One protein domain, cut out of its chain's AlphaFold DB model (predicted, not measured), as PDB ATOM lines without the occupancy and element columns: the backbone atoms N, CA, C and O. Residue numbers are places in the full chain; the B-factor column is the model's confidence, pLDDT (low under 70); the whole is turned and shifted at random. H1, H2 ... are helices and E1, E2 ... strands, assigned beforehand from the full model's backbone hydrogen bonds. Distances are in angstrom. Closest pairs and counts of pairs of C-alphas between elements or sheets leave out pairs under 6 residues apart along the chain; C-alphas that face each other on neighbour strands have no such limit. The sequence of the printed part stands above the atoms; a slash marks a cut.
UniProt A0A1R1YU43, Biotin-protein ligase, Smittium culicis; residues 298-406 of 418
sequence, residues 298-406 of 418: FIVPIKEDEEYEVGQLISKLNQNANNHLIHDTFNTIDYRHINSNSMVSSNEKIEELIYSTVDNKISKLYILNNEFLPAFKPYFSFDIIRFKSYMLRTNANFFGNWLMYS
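Overview. This is residues 298 to 406 of the 418 residues of the protein "Biotin-protein ligase" of Smittium culicis (UniProt A0A1R1YU43). A strongly twisted, curled sheet of five strands forms the middle of this domain, with helix H1 packed over one face, running along the strands. H2 lies off the sheet on the side away from H1, reached by loops, and H3 grazes the sheet near E5 with its residues 384 to 388 and reaches outward from there toward one end of the longest axis. The printed part has 109 residues with three named helices and five named strands, in the order E1 H1 E2 E3 H2 E4 H3 E5; the sheet runs E2, E3, E4, E1, E5 and is mixed. The class is mixed, helices and strands, and the whole is compact, with a radius of gyration of the C-alphas of 14.7 A and spans of 40 by 31 by 26 A.

Along the chain. E1, residues 298 to 301, begins at C-alpha 298 (-45.713, -41.096, 35.341) and is 10.0 A long. H1, residues 306 to 318, is 17.9 A long. E2, residues 325 to 327, spans 6.3 A, and E3, residues 332 to 338, spans 19.2 A. H2, residues 347 to 355, is 12.5 A long. E4, residues 362 to 368, is 18.9 A long. H3, residues 384 to 394, is 15.4 A long. E5, residues 402 to 405, measures 9.6 A and ends at C-alpha 405 (-43.075, -43.408, 31.725).

Arrangement. E3 and E4 are parallel, with N 336 and O 365 at 2.8 A. E4 and E1 are parallel, with N 299 and O 366 at 2.8 A. E1 and the edge strand E5 are antiparallel, with N 300 and O 403 at 2.8 A. The edge strand E2 and E3 form a hairpin, antiparallel, with N 326 and O 333 at 2.8 A. H1 and the sheet make two layers, a helix on one face of a sheet, at a height over the sheet of 8.8 A. H1 lies over E1, at 21 degrees on the local plane; it only just fails to lie over E3 and E4, where 2 C-alphas fall on each. The closest C-alphas of H1 and E1 are those of Val 310 and Pro 301, 7.4 A apart. E3, H2 and E4 form a strand-helix-strand unit, two parallel neighbour strands with a helix between them in the chain, and its crossover is right-handed; H2 is not on the sheet. H3 only grazes the sheet, with residues 384 to 388, and is near E5, with 5 pairs of C-alphas within 10 A. Every O i to N i+4 pair is within hydrogen-bond range in H1, 4 of 5 in H2 and 6 of 7 in H3.

Size, cuts and confidence. The two C-alphas farthest apart, those of Val 358 and Asn 395, are 40.7 A from each other. The printed part has no cut, and E4 to H3 is its one long link, residues 369 to 383. The mean pLDDT of the printed part is 70.3; 47 residues are under 70, among them residues 339 to 362, and H2 has a mean of 56.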
ATOM      1  N   PHE A 298     -46.495 -41.472  34.174       83.00
ATOM      2  CA  PHE A 298     -45.713 -41.096  35.341       83.00
ATOM      3  C   PHE A 298     -44.631 -40.106  34.926       83.00
ATOM      4  O   PHE A 298     -43.901 -40.369  33.977       83.00
ATOM      5  N   ILE A 299     -44.515 -38.988  35.637       84.31
ATOM      6  CA  ILE A 299     -43.406 -38.039  35.529       84.31
ATOM      7  C   ILE A 299     -42.585 -38.152  36.806       84.31
ATOM      8  O   ILE A 299     -43.116 -37.953  37.898       84.31
ATOM      9  N   VAL A 300     -41.302 -38.474  36.670       81.69
ATOM     10  CA  VAL A 300     -40.403 -38.711  37.804       81.69
ATOM     11  C   VAL A 300     -39.126 -37.889  37.635       81.69
ATOM     12  O   VAL A 300     -38.487 -37.991  36.584       81.69
ATOM     13  N   PRO A 301     -38.733 -37.069  38.624       78.94
ATOM     14  CA  PRO A 301     -37.473 -36.348  38.582       78.94
ATOM     15  C   PRO A 301     -36.307 -37.330  38.751       78.94
ATOM     16  O   PRO A 301     -36.328 -38.247  39.579       78.94
ATOM     17  N   ILE A 302     -35.271 -37.143  37.938       75.69
ATOM     18  CA  ILE A 302     -34.063 -37.975  37.957       75.69
ATOM     19  C   ILE A 302     -32.988 -37.376  38.882       75.69
ATOM     20  O   ILE A 302     -32.171 -38.129  39.405       75.69
ATOM     21  N   LYS A 303     -32.988 -36.053  39.106       70.62
ATOM     22  CA  LYS A 303     -31.982 -35.323  39.909       70.62
ATOM     23  C   LYS A 303     -32.345 -35.234  41.396       70.62
ATOM     24  O   LYS A 303     -33.498 -35.419  41.751       70.62
ATOM     25  N   GLU A 304     -31.347 -34.925  42.231       63.09
ATOM     26  CA  GLU A 304     -31.451 -34.885  43.703       63.09
ATOM     27  C   GLU A 304     -32.294 -33.713  44.256       63.09
ATOM     28  O   GLU A 304     -32.897 -33.861  45.316       63.09
ATOM     29  N   ASP A 305     -32.425 -32.587  43.539       62.88
ATOM     30  CA  ASP A 305     -33.256 -31.430  43.952       62.88
ATOM     31  C   ASP A 305     -34.757 -31.627  43.633       62.88
ATOM     32  O   ASP A 305     -35.433 -30.761  43.067       62.88
ATOM     33  N   GLU A 306     -35.287 -32.798  43.989       67.12
ATOM     34  CA  GLU A 306     -36.626 -33.268  43.613       67.12
ATOM     35  C   GLU A 306     -37.733 -32.310  44.062       67.12
ATOM     36  O   GLU A 306     -38.607 -31.953  43.275       67.12
ATOM     37  N   GLU A 307     -37.705 -31.859  45.318       70.88
ATOM     38  CA  GLU A 307     -38.805 -31.080  45.897       70.88
ATOM     39  C   GLU A 307     -38.969 -29.708  45.240       70.88
ATOM     40  O   GLU A 307     -40.092 -29.253  45.002       70.88
ATOM     41  N   TYR A 308     -37.855 -29.052  44.908       73.31
ATOM     42  CA  TYR A 308     -37.882 -27.739  44.279       73.31
ATOM     43  C   TYR A 308     -38.331 -27.830  42.817       73.31
ATOM     44  O   TYR A 308     -39.213 -27.075  42.395       73.31
ATOM     45  N   GLU A 309     -37.779 -28.774  42.046       73.56
ATOM     46  CA  GLU A 309     -38.152 -28.966  40.640       73.56
ATOM     47  C   GLU A 309     -39.614 -29.427  40.493       73.56
ATOM     48  O   GLU A 309     -40.358 -28.887  39.666       73.56
ATOM     49  N   VAL A 310     -40.066 -30.363  41.339       78.06
ATOM     50  CA  VAL A 310     -41.467 -30.819  41.391       78.06
ATOM     51  C   VAL A 310     -42.399 -29.689  41.813       78.06
ATOM     52  O   VAL A 310     -43.429 -29.481  41.168       78.06
ATOM     53  N   GLY A 311     -42.022 -28.893  42.817       78.56
ATOM     54  CA  GLY A 311     -42.787 -27.718  43.231       78.56
ATOM     55  C   GLY A 311     -42.965 -26.695  42.105       78.56
ATOM     56  O   GLY A 311     -44.074 -26.198  41.882       78.56
ATOM     57  N   GLN A 312     -41.906 -26.419  41.333       80.81
ATOM     58  CA  GLN A 312     -41.993 -25.538  40.167       80.81
ATOM     59  C   GLN A 312     -42.899 -26.101  39.067       80.81
ATOM     60  O   GLN A 312     -43.697 -25.354  38.493       80.81
ATOM     61  N   LEU A 313     -42.786 -27.396  38.758       81.88
ATOM     62  CA  LEU A 313     -43.619 -28.049  37.749       81.88
ATOM     63  C   LEU A 313     -45.101 -27.982  38.138       81.88
ATOM     64  O   LEU A 313     -45.926 -27.549  37.334       81.88
ATOM     65  N   ILE A 314     -45.432 -28.330  39.382       82.94
ATOM     66  CA  ILE A 314     -46.804 -28.275  39.902       82.94
ATOM     67  C   ILE A 314     -47.341 -26.845  39.860       82.94
ATOM     68  O   ILE A 314     -48.473 -26.632  39.434       82.94
ATOM     69  N   SER A 315     -46.533 -25.854  40.247       83.62
ATOM     70  CA  SER A 315     -46.931 -24.445  40.173       83.62
ATOM     71  C   SER A 315     -47.296 -24.030  38.742       83.62
ATOM     72  O   SER A 315     -48.332 -23.398  38.540       83.62
ATOM     73  N   LYS A 316     -46.508 -24.443  37.741       84.75
ATOM     74  CA  LYS A 316     -46.789 -24.177  36.318       84.75
ATOM     75  C   LYS A 316     -48.024 -24.918  35.801       84.75
ATOM     76  O   LYS A 316     -48.774 -24.360  35.005       84.75
ATOM     77  N   LEU A 317     -48.256 -26.153  36.245       84.00
ATOM     78  CA  LEU A 317     -49.460 -26.907  35.880       84.00
ATOM     79  C   LEU A 317     -50.714 -26.267  36.484       84.00
ATOM     80  O   LEU A 317     -51.684 -26.042  35.767       84.00
ATOM     81  N   ASN A 318     -50.656 -25.863  37.758       86.00
ATOM     82  CA  ASN A 318     -51.748 -25.172  38.449       86.00
ATOM     83  C   ASN A 318     -52.155 -23.855  37.760       86.00
ATOM     84  O   ASN A 318     -53.309 -23.456  37.872       86.00
ATOM     85  N   GLN A 319     -51.250 -23.181  37.042       86.94
ATOM     86  CA  GLN A 319     -51.583 -21.964  36.281       86.94
ATOM     87  C   GLN A 319     -52.532 -22.232  35.105       86.94
ATOM     88  O   GLN A 319     -53.260 -21.332  34.698       86.94
ATOM     89  N   ASN A 320     -52.520 -23.452  34.564       81.50
ATOM     90  CA  ASN A 320     -53.290 -23.842  33.382       81.50
ATOM     91  C   ASN A 320     -54.385 -24.871  33.696       81.50
ATOM     92  O   ASN A 320     -55.071 -25.341  32.789       81.50
ATOM     93  N   ALA A 321     -54.540 -25.237  34.967       85.19
ATOM     94  CA  ALA A 321     -55.460 -26.267  35.408       85.19
ATOM     95  C   ALA A 321     -56.638 -25.697  36.189       85.19
ATOM     96  O   ALA A 321     -56.506 -24.730  36.938       85.19
ATOM     97  N   ASN A 322     -57.781 -26.369  36.087       82.56
ATOM     98  CA  ASN A 322     -58.923 -26.152  36.962       82.56
ATOM     99  C   ASN A 322     -59.219 -27.455  37.711       82.56
ATOM    100  O   ASN A 322     -59.507 -28.468  37.081       82.56
ATOM    101  N   ASN A 323     -59.113 -27.456  39.043       81.06
ATOM    102  CA  ASN A 323     -59.281 -28.654  39.881       81.06
ATOM    103  C   ASN A 323     -58.489 -29.880  39.380       81.06
ATOM    104  O   ASN A 323     -59.060 -30.953  39.206       81.06
ATOM    105  N   HIS A 324     -57.182 -29.720  39.138       80.75
ATOM    106  CA  HIS A 324     -56.280 -30.768  38.620       80.75
ATOM    107  C   HIS A 324     -56.529 -31.214  37.171       80.75
ATOM    108  O   HIS A 324     -55.792 -32.052  36.654       80.75
ATOM    109  N   LEU A 325     -57.519 -30.628  36.492       82.69
ATOM    110  CA  LEU A 325     -57.824 -30.917  35.098       82.69
ATOM    111  C   LEU A 325     -57.213 -29.857  34.186       82.69
ATOM    112  O   LEU A 325     -57.461 -28.661  34.343       82.69
ATOM    113  N   ILE A 326     -56.440 -30.310  33.205       82.25
ATOM    114  CA  ILE A 326     -55.936 -29.496  32.102       82.25
ATOM    115  C   ILE A 326     -56.708 -29.907  30.855       82.25
ATOM    116  O   ILE A 326     -56.689 -31.074  30.463       82.25
ATOM    117  N   HIS A 327     -57.392 -28.953  30.234       79.94
ATOM    118  CA  HIS A 327     -58.129 -29.184  28.998       79.94
ATOM    119  C   HIS A 327     -57.288 -28.721  27.805       79.94
ATOM    120  O   HIS A 327     -56.967 -27.541  27.695       79.94
ATOM    121  N   ASP A 328     -56.957 -29.646  26.905       67.75
ATOM    122  CA  ASP A 328     -56.438 -29.345  25.568       67.75
ATOM    123  C   ASP A 328     -57.529 -29.624  24.519       67.75
ATOM    124  O   ASP A 328     -58.535 -30.285  24.770       67.75
ATOM    125  N   THR A 329     -57.290 -29.139  23.308       61.59
ATOM    126  CA  THR A 329     -58.042 -29.361  22.068       61.59
ATOM    127  C   THR A 329     -58.488 -30.813  21.872       61.59
ATOM    128  O   THR A 329     -59.550 -31.052  21.301       61.59
ATOM    129  N   PHE A 330     -57.679 -31.782  22.316       56.19
ATOM    130  CA  PHE A 330     -57.898 -33.205  22.044       56.19
ATOM    131  C   PHE A 330     -58.171 -34.061  23.283       56.19
ATOM    132  O   PHE A 330     -58.853 -35.076  23.151       56.19
ATOM    133  N   ASN A 331     -57.679 -33.679  24.470       68.38
ATOM    134  CA  ASN A 331     -57.838 -34.476  25.691       68.38
ATOM    135  C   ASN A 331     -58.008 -33.614  26.937       68.38
ATOM    136  O   ASN A 331     -57.577 -32.463  26.990       68.38
ATOM    137  N   THR A 332     -58.531 -34.249  27.982       75.44
ATOM    138  CA  THR A 332     -58.446 -33.745  29.351       75.44
ATOM    139  C   THR A 332     -57.381 -34.544  30.103       75.44
ATOM    140  O   THR A 332     -57.384 -35.774  30.053       75.44
ATOM    141  N   ILE A 333     -56.469 -33.861  30.792       80.62
ATOM    142  CA  ILE A 333     -55.425 -34.469  31.624       80.62
ATOM    143  C   ILE A 333     -55.780 -34.232  33.096       80.62
ATOM    144  O   ILE A 333     -55.887 -33.081  33.500       80.62
ATOM    145  N   ASP A 334     -55.942 -35.298  33.885       82.75
ATOM    146  CA  ASP A 334     -56.020 -35.249  35.358       82.75
ATOM    147  C   ASP A 334     -54.612 -35.493  35.910       82.75
ATOM    148  O   ASP A 334     -54.104 -36.615  35.805       82.75
ATOM    149  N   TYR A 335     -53.959 -34.453  36.446       85.12
ATOM    150  CA  TYR A 335     -52.634 -34.602  37.053       85.12
ATOM    151  C   TYR A 335     -52.690 -34.637  38.576       85.12
ATOM    152  O   TYR A 335     -53.361 -33.836  39.225       85.12
ATOM    153  N   ARG A 336     -51.897 -35.525  39.177       83.38
ATOM    154  CA  ARG A 336     -51.787 -35.646  40.633       83.38
ATOM    155  C   ARG A 336     -50.340 -35.729  41.057       83.38
ATOM    156  O   ARG A 336     -49.571 -36.524  40.523       83.38
ATOM    157  N   HIS A 337     -49.987 -34.926  42.052       81.31
ATOM    158  CA  HIS A 337     -48.719 -35.073  42.754       81.31
ATOM    159  C   HIS A 337     -48.873 -36.122  43.846       81.31
ATOM    160  O   HIS A 337     -49.774 -36.021  44.678       81.31
ATOM    161  N   ILE A 338     -48.009 -37.133  43.825       73.25
ATOM    162  CA  ILE A 338     -47.991 -38.178  44.839       73.25
ATOM    163  C   ILE A 338     -46.614 -38.195  45.484       73.25
ATOM    164  O   ILE A 338     -45.612 -38.542  44.860       73.25
ATOM    165  N   ASN A 339     -46.582 -37.841  46.767       67.44
ATOM    166  CA  ASN A 339     -45.380 -37.945  47.570       67.44
ATOM    167  C   ASN A 339     -45.273 -39.364  48.147       67.44
ATOM    168  O   ASN A 339     -46.028 -39.741  49.048       67.44
ATOM    169  N   SER A 340     -44.314 -40.140  47.639       59.47
ATOM    170  CA  SER A 340     -44.017 -41.507  48.085       59.47
ATOM    171  C   SER A 340     -43.739 -41.588  49.597       59.47
ATOM    172  O   SER A 340     -44.051 -42.598  50.221       59.47
ATOM    173  N   ASN A 341     -43.235 -40.508  50.212       55.81
ATOM    174  CA  ASN A 341     -42.879 -40.464  51.635       55.81
ATOM    175  C   ASN A 341     -44.074 -40.195  52.571       55.81
ATOM    176  O   ASN A 341     -43.951 -40.400  53.776       55.81
ATOM    177  N   SER A 342     -45.226 -39.737  52.060       53.78
ATOM    178  CA  SER A 342     -46.381 -39.355  52.893       53.78
ATOM    179  C   SER A 342     -47.567 -40.325  52.825       53.78
ATOM    180  O   SER A 342     -48.601 -40.057  53.433       53.78
ATOM    181  N   MET A 343     -47.466 -41.435  52.083       54.88
ATOM    182  CA  MET A 343     -48.605 -42.320  51.792       54.88
ATOM    183  C   MET A 343     -48.448 -43.740  52.353       54.88
ATOM    184  O   MET A 343     -48.631 -44.728  51.652       54.88
ATOM    185  N   VAL A 344     -48.201 -43.847  53.662       46.66
ATOM    186  CA  VAL A 344     -48.273 -45.128  54.401       46.66
ATOM    187  C   VAL A 344     -49.730 -45.549  54.696       46.66
ATOM    188  O   VAL A 344     -49.987 -46.665  55.133       46.66
ATOM    189  N   SER A 345     -50.727 -44.703  54.408       45.03
ATOM    190  CA  SER A 345     -52.133 -44.971  54.740       45.03
ATOM    191  C   SER A 345     -53.076 -44.824  53.539       45.03
ATOM    192  O   SER A 345     -53.763 -43.810  53.434       45.03
ATOM    193  N   SER A 346     -53.095 -45.803  52.624       49.78
ATOM    194  CA  SER A 346     -54.271 -46.303  51.857       49.78
ATOM    195  C   SER A 346     -53.899 -46.848  50.466       49.78
ATOM    196  O   SER A 346     -54.240 -46.258  49.444       49.78
ATOM    197  N   ASN A 347     -53.251 -48.018  50.411       51.03
ATOM    198  CA  ASN A 347     -52.999 -48.726  49.143       51.03
ATOM    199  C   ASN A 347     -54.294 -49.037  48.360       51.03
ATOM    200  O   ASN A 347     -54.296 -48.958  47.136       51.03
ATOM    201  N   GLU A 348     -55.411 -49.293  49.051       47.78
ATOM    202  CA  GLU A 348     -56.709 -49.609  48.427       47.78
ATOM    203  C   GLU A 348     -57.286 -48.448  47.595       47.78
ATOM    204  O   GLU A 348     -57.832 -48.671  46.518       47.78
ATOM    205  N   LYS A 349     -57.098 -47.189  48.023       55.94
ATOM    206  CA  LYS A 349     -57.570 -46.017  47.261       55.94
ATOM    207  C   LYS A 349     -56.749 -45.763  46.002       55.94
ATOM    208  O   LYS A 349     -57.248 -45.118  45.088       55.94
ATOM    209  N   ILE A 350     -55.496 -46.220  45.964       56.19
ATOM    210  CA  ILE A 350     -54.558 -45.979  44.861       56.19
ATOM    211  C   ILE A 350     -54.786 -46.975  43.718       56.19
ATOM    212  O   ILE A 350     -54.748 -46.567  42.561       56.19
ATOM    213  N   GLU A 351     -55.081 -48.245  44.015       57.72
ATOM    214  CA  GLU A 351     -55.462 -49.232  42.990       57.72
ATOM    215  C   GLU A 351     -56.751 -48.829  42.271       57.72
ATOM    216  O   GLU A 351     -56.783 -48.800  41.039       57.72
ATOM    217  N   GLU A 352     -57.775 -48.416  43.024       57.22
ATOM    218  CA  GLU A 352     -59.016 -47.883  42.453       57.22
ATOM    219  C   GLU A 352     -58.736 -46.645  41.583       57.22
ATOM    220  O   GLU A 352     -59.352 -46.451  40.543       57.22
ATOM    221  N   LEU A 353     -57.734 -45.840  41.941       57.91
ATOM    222  CA  LEU A 353     -57.327 -44.649  41.201       57.91
ATOM    223  C   LEU A 353     -56.546 -44.928  39.919       57.91
ATOM    224  O   LEU A 353     -56.780 -44.254  38.918       57.91
ATOM    225  N   ILE A 354     -55.631 -45.892  39.933       58.25
ATOM    226  CA  ILE A 354     -54.822 -46.282  38.771       58.25
ATOM    227  C   ILE A 354     -55.705 -47.016  37.762       58.25
ATOM    228  O   ILE A 354     -55.710 -46.664  36.581       58.25
ATOM    229  N   TYR A 355     -56.507 -47.968  38.240       59.31
ATOM    230  CA  TYR A 355     -57.292 -48.876  37.408       59.31
ATOM    231  C   TYR A 355     -58.768 -48.478  37.262       59.31
ATOM    232  O   TYR A 355     -59.523 -49.240  36.658       59.31
ATOM    233  N   SER A 356     -59.210 -47.308  37.764       56.03
ATOM    234  CA  SER A 356     -60.599 -46.877  37.541       56.03
ATOM    235  C   SER A 356     -60.915 -46.836  36.051       56.03
ATOM    236  O   SER A 356     -60.240 -46.172  35.262       56.03
ATOM    237  N   THR A 357     -61.992 -47.527  35.697       48.38
ATOM    238  CA  THR A 357     -62.553 -47.697  34.351       48.38
ATOM    239  C   THR A 357     -63.263 -46.445  33.828       48.38
ATOM    240  O   THR A 357     -64.019 -46.511  32.857       48.38
ATOM    241  N   VAL A 358     -63.063 -45.294  34.474       47.41
ATOM    242  CA  VAL A 358     -63.849 -44.093  34.207       47.41
ATOM    243  C   VAL A 358     -63.193 -43.285  33.093       47.41
ATOM    244  O   VAL A 358     -62.198 -42.602  33.298       47.41
ATOM    245  N   ASP A 359     -63.830 -43.383  31.928       51.78
ATOM    246  CA  ASP A 359     -63.714 -42.523  30.752       51.78
ATOM    247  C   ASP A 359     -62.333 -42.499  30.065       51.78
ATOM    248  O   ASP A 359     -61.427 -41.749  30.420       51.78
ATOM    249  N   ASN A 360     -62.207 -43.263  28.971       55.16
ATOM    250  CA  ASN A 360     -61.019 -43.318  28.100       55.16
ATOM    251  C   ASN A 360     -60.608 -41.953  27.491       55.16
ATOM    252  O   ASN A 360     -59.617 -41.884  26.762       55.16
ATOM    253  N   LYS A 361     -61.374 -40.882  27.739       57.84
ATOM    254  CA  LYS A 361     -61.072 -39.501  27.336       57.84
ATOM    255  C   LYS A 361     -60.202 -38.728  28.332       57.84
ATOM    256  O   LYS A 361     -59.686 -37.672  27.962       57.84
ATOM    257  N   ILE A 362     -60.046 -39.209  29.569       68.19
ATOM    258  CA  ILE A 362     -59.231 -38.541  30.590       68.19
ATOM    259  C   ILE A 362     -57.897 -39.272  30.732       68.19
ATOM    260  O   ILE A 362     -57.839 -40.445  31.094       68.19
ATOM    261  N   SER A 363     -56.804 -38.566  30.453       73.94
ATOM    262  CA  SER A 363     -55.450 -39.091  30.644       73.94
ATOM    263  C   SER A 363     -54.977 -38.804  32.064       73.94
ATOM    264  O   SER A 363     -54.980 -37.654  32.492       73.94
ATOM    265  N   LYS A 364     -54.561 -39.843  32.794       78.94
ATOM    266  CA  LYS A 364     -54.035 -39.706  34.159       78.94
ATOM    267  C   LYS A 364     -52.532 -39.439  34.121       78.94
ATOM    268  O   LYS A 364     -51.792 -40.221  33.523       78.94
ATOM    269  N   LEU A 365     -52.096 -38.369  34.781       82.31
ATOM    270  CA  LEU A 365     -50.696 -37.968  34.899       82.31
ATOM    271  C   LEU A 365     -50.268 -37.953  36.374       82.31
ATOM    272  O   LEU A 365     -50.705 -37.111  37.150       82.31
ATOM    273  N   TYR A 366     -49.386 -38.855  36.779       84.38
ATOM    274  CA  TYR A 366     -48.865 -38.914  38.141       84.38
ATOM    275  C   TYR A 366     -47.462 -38.328  38.207       84.38
ATOM    276  O   TYR A 366     -46.545 -38.822  37.558       84.38
ATOM    277  N   ILE A 367     -47.283 -37.290  39.017       83.00
ATOM    278  CA  ILE A 367     -45.971 -36.718  39.318       83.00
ATOM    279  C   ILE A 367     -45.485 -37.390  40.596       83.00
ATOM    280  O   ILE A 367     -46.101 -37.226  41.651       83.00
ATOM    281  N   LEU A 368     -44.426 -38.181  40.478       78.62
ATOM    282  CA  LEU A 368     -43.828 -38.937  41.575       78.62
ATOM    283  C   LEU A 368     -42.527 -38.266  42.006       78.62
ATOM    284  O   LEU A 368     -41.898 -37.584  41.204       78.62
ATOM    285  N   ASN A 369     -42.098 -38.509  43.243       71.12
ATOM    286  CA  ASN A 369     -40.804 -38.018  43.718       71.12
ATOM    287  C   ASN A 369     -39.674 -39.007  43.378       71.12
ATOM    288  O   ASN A 369     -38.685 -38.624  42.762       71.12
ATOM    289  N   ASN A 370     -39.841 -40.301  43.689       66.62
ATOM    290  CA  ASN A 370     -38.718 -41.243  43.586       66.62
ATOM    291  C   ASN A 370     -39.060 -42.634  43.027       66.62
ATOM    292  O   ASN A 370     -38.306 -43.176  42.223       66.62
ATOM    293  N   GLU A 371     -40.199 -43.208  43.416       72.94
ATOM    294  CA  GLU A 371     -40.559 -44.594  43.087       72.94
ATOM    295  C   GLU A 371     -41.971 -44.684  42.517       72.94
ATOM    296  O   GLU A 371     -42.827 -43.848  42.825       72.94
ATOM    297  N   PHE A 372     -42.222 -45.728  41.718       72.19
ATOM    298  CA  PHE A 372     -43.584 -46.081  41.333       72.19
ATOM    299  C   PHE A 372     -44.438 -46.369  42.567       72.19
ATOM    300  O   PHE A 372     -43.956 -46.781  43.620       72.19
ATOM    301  N   LEU A 373     -45.744 -46.175  42.410       71.12
ATOM    302  CA  LEU A 373     -46.709 -46.552  43.433       71.12
ATOM    303  C   LEU A 373     -46.612 -48.065  43.686       71.12
ATOM    304  O   LEU A 373     -46.571 -48.809  42.710       71.12
ATOM    305  N   PRO A 374     -46.662 -48.551  44.940       68.69
ATOM    306  CA  PRO A 374     -46.616 -49.991  45.229       68.69
ATOM    307  C   PRO A 374     -47.694 -50.813  44.498       68.69
ATOM    308  O   PRO A 374     -47.491 -51.983  44.179       68.69
ATOM    309  N   ALA A 375     -48.837 -50.182  44.219       66.69
ATOM    310  CA  ALA A 375     -49.957 -50.720  43.445       66.69
ATOM    311  C   ALA A 375     -49.678 -50.845  41.931       66.69
ATOM    312  O   ALA A 375     -50.352 -51.591  41.217       66.69
ATOM    313  N   PHE A 376     -48.706 -50.094  41.417       68.88
ATOM    314  CA  PHE A 376     -48.326 -50.112  40.015       68.88
ATOM    315  C   PHE A 376     -47.215 -51.141  39.790       68.88
ATOM    316  O   PHE A 376     -46.095 -50.985  40.275       68.88
ATOM    317  N   LYS A 377     -47.523 -52.198  39.036       68.44
ATOM    318  CA  LYS A 377     -46.553 -53.231  38.656       68.44
ATOM    319  C   LYS A 377     -46.272 -53.128  37.160       68.44
ATOM    320  O   LYS A 377     -47.144 -53.520  36.386       68.44
ATOM    321  N   PRO A 378     -45.097 -52.620  36.749       64.38
ATOM    322  CA  PRO A 378     -44.811 -52.456  35.337       64.38
ATOM    323  C   PRO A 378     -44.689 -53.811  34.628       64.38
ATOM    324  O   PRO A 378     -43.988 -54.709  35.100       64.38
ATOM    325  N   TYR A 379     -45.332 -53.946  33.471       57.53
ATOM    326  CA  TYR A 379     -45.410 -55.177  32.681       57.53
ATOM    327  C   TYR A 379     -44.031 -55.653  32.208       57.53
ATOM    328  O   TYR A 379     -43.720 -56.841  32.248       57.53
ATOM    329  N   PHE A 380     -43.163 -54.716  31.814       58.72
ATOM    330  CA  PHE A 380     -41.824 -55.015  31.295       58.72
ATOM    331  C   PHE A 380     -40.728 -55.071  32.367       58.72
ATOM    332  O   PHE A 380     -39.547 -54.985  32.039       58.72
ATOM    333  N   SER A 381     -41.079 -55.227  33.651       63.50
ATOM    334  CA  SER A 381     -40.105 -55.209  34.760       63.50
ATOM    335  C   SER A 381     -39.187 -53.974  34.731       63.50
ATOM    336  O   SER A 381     -38.013 -54.052  35.096       63.50
ATOM    337  N   PHE A 382     -39.698 -52.834  34.252       72.12
ATOM    338  CA  PHE A 382     -38.928 -51.598  34.224       72.12
ATOM    339  C   PHE A 382     -38.657 -51.133  35.661       72.12
ATOM    340  O   PHE A 382     -39.571 -50.764  36.398       72.12
ATOM    341  N   ASP A 383     -37.386 -51.171  36.054       77.94
ATOM    342  CA  ASP A 383     -36.925 -50.800  37.388       77.94
ATOM    343  C   ASP A 383     -36.477 -49.332  37.398       77.94
ATOM    344  O   ASP A 383     -35.356 -48.987  37.000       77.94
ATOM    345  N   ILE A 384     -37.382 -48.461  37.849       77.88
ATOM    346  CA  ILE A 384     -37.154 -47.016  37.903       77.88
ATOM    347  C   ILE A 384     -36.014 -46.630  38.851       77.88
ATOM    348  O   ILE A 384     -35.248 -45.715  38.546       77.88
ATOM    349  N   ILE A 385     -35.841 -47.366  39.953       78.44
ATOM    350  CA  ILE A 385     -34.789 -47.120  40.945       78.44
ATOM    351  C   ILE A 385     -33.429 -47.413  40.313       78.44
ATOM    352  O   ILE A 385     -32.496 -46.604  40.392       78.44
ATOM    353  N   ARG A 386     -33.315 -48.550  39.619       81.56
ATOM    354  CA  ARG A 386     -32.097 -48.935  38.900       81.56
ATOM    355  C   ARG A 386     -31.785 -47.979  37.754       81.56
ATOM    356  O   ARG A 386     -30.617 -47.622  37.577       81.56
ATOM    357  N   PHE A 387     -32.797 -47.552  36.997       80.56
ATOM    358  CA  PHE A 387     -32.639 -46.571  35.925       80.56
ATOM    359  C   PHE A 387     -32.135 -45.224  36.461       80.56
ATOM    360  O   PHE A 387     -31.120 -44.718  35.984       80.56
ATOM    361  N   LYS A 388     -32.764 -44.682  37.510       77.25
ATOM    362  CA  LYS A 388     -32.355 -43.419  38.147       77.25
ATOM    363  C   LYS A 388     -30.932 -43.499  38.701       77.25
ATOM    364  O   LYS A 388     -30.107 -42.632  38.420       77.25
ATOM    365  N   SER A 389     -30.601 -44.605  39.370       79.69
ATOM    366  CA  SER A 389     -29.246 -44.884  39.871       79.69
ATOM    367  C   SER A 389     -28.199 -44.955  38.754       79.69
ATOM    368  O   SER A 389     -27.029 -44.631  38.957       79.69
ATOM    369  N   TYR A 390     -28.568 -45.425  37.562       80.56
ATOM    370  CA  TYR A 390     -27.691 -45.391  36.392       80.56
ATOM    371  C   TYR A 390     -27.516 -43.962  35.863       80.56
ATOM    372  O   TYR A 390     -26.383 -43.522  35.681       80.56
ATOM    373  N   MET A 391     -28.610 -43.218  35.698       77.06
ATOM    374  CA  MET A 391     -28.577 -41.852  35.169       77.06
ATOM    375  C   MET A 391     -27.748 -40.902  36.043       77.06
ATOM    376  O   MET A 391     -26.877 -40.208  35.512       77.06
ATOM    377  N   LEU A 392     -27.929 -40.944  37.370       75.06
ATOM    378  CA  LEU A 392     -27.145 -40.155  38.331       75.06
ATOM    379  C   LEU A 392     -25.636 -40.430  38.214       75.06
ATOM    380  O   LEU A 392     -24.831 -39.503  38.236       75.06
ATOM    381  N   ARG A 393     -25.240 -41.692  37.993       78.25
ATOM    382  CA  ARG A 393     -23.825 -42.067  37.802       78.25
ATOM    383  C   ARG A 393     -23.218 -41.521  36.511       78.25
ATOM    384  O   ARG A 393     -22.010 -41.318  36.454       78.25
ATOM    385  N   THR A 394     -24.026 -41.305  35.475       73.06
ATOM    386  CA  THR A 394     -23.545 -40.858  34.154       73.06
ATOM    387  C   THR A 394     -23.458 -39.338  33.991       73.06
ATOM    388  O   THR A 394     -22.982 -38.874  32.959       73.06
ATOM    389  N   ASN A 395     -23.866 -38.560  35.004       66.00
ATOM    390  CA  ASN A 395     -23.778 -37.094  35.025       66.00
ATOM    391  C   ASN A 395     -24.413 -36.420  33.784       66.00
ATOM    392  O   ASN A 395     -23.873 -35.471  33.208       66.00
ATOM    393  N   ALA A 396     -25.555 -36.952  33.331       61.78
ATOM    394  CA  ALA A 396     -26.308 -36.438  32.189       61.78
ATOM    395  C   ALA A 396     -26.909 -35.056  32.523       61.78
ATOM    396  O   ALA A 396     -28.011 -34.939  33.049       61.78
ATOM    397  N   ASN A 397     -26.157 -33.987  32.249       53.62
ATOM    398  CA  ASN A 397     -26.460 -32.650  32.776       53.62
ATOM    399  C   ASN A 397     -27.360 -31.771  31.888       53.62
ATOM    400  O   ASN A 397     -27.847 -30.754  32.377       53.62
ATOM    401  N   PHE A 398     -27.603 -32.141  30.625       51.47
ATOM    402  CA  PHE A 398     -28.248 -31.255  29.637       51.47
ATOM    403  C   PHE A 398     -29.518 -31.808  28.962       51.47
ATOM    404  O   PHE A 398     -30.226 -31.042  28.314       51.47
ATOM    405  N   PHE A 399     -29.846 -33.096  29.112       42.81
ATOM    406  CA  PHE A 399     -31.028 -33.715  28.496       42.81
ATOM    407  C   PHE A 399     -31.625 -34.763  29.447       42.81
ATOM    408  O   PHE A 399     -30.889 -35.616  29.938       42.81
ATOM    409  N   GLY A 400     -32.939 -34.705  29.709       55.62
ATOM    410  CA  GLY A 400     -33.644 -35.718  30.510       55.62
ATOM    411  C   GLY A 400     -33.566 -35.561  32.036       55.62
ATOM    412  O   GLY A 400     -33.254 -36.528  32.714       55.62
ATOM    413  N   ASN A 401     -33.887 -34.389  32.608       67.94
ATOM    414  CA  ASN A 401     -34.070 -34.265  34.075       67.94
ATOM    415  C   ASN A 401     -35.318 -35.008  34.587       67.94
ATOM    416  O   ASN A 401     -35.434 -35.274  35.780       67.94
ATOM    417  N   TRP A 402     -36.246 -35.322  33.686       76.81
ATOM    418  CA  TRP A 402     -37.525 -35.943  33.989       76.81
ATOM    419  C   TRP A 402     -37.666 -37.219  33.171       76.81
ATOM    420  O   TRP A 402     -37.507 -37.197  31.950       76.81
ATOM    421  N   LEU A 403     -37.980 -38.319  33.843       79.56
ATOM    422  CA  LEU A 403     -38.451 -39.537  33.209       79.56
ATOM    423  C   LEU A 403     -39.963 -39.433  33.042       79.56
ATOM    424  O   LEU A 403     -40.679 -39.300  34.030       79.56
ATOM    425  N   MET A 404     -40.441 -39.536  31.806       81.38
ATOM    426  CA  MET A 404     -41.855 -39.765  31.529       81.38
ATOM    427  C   MET A 404     -42.039 -41.238  31.154       81.38
ATOM    428  O   MET A 404     -41.430 -41.700  30.192       81.38
ATOM    429  N   TYR A 405     -42.839 -41.977  31.920       80.31
ATOM    430  CA  TYR A 405     -43.075 -43.408  31.725       80.31
ATOM    431  C   TYR A 405     -44.568 -43.702  31.597       80.31
ATOM    432  O   TYR A 405     -45.365 -43.268  32.422       80.31
ATOM    433  N   SER A 406     -44.950 -44.466  30.581       77.25
ATOM    434  CA  SER A 406     -46.294 -45.015  30.411       77.25
ATOM    435  C   SER A 406     -46.171 -46.311  29.608       77.25
ATOM    436  O   SER A 406     -45.317 -46.400  28.728       77.25
TER     437      SER A 406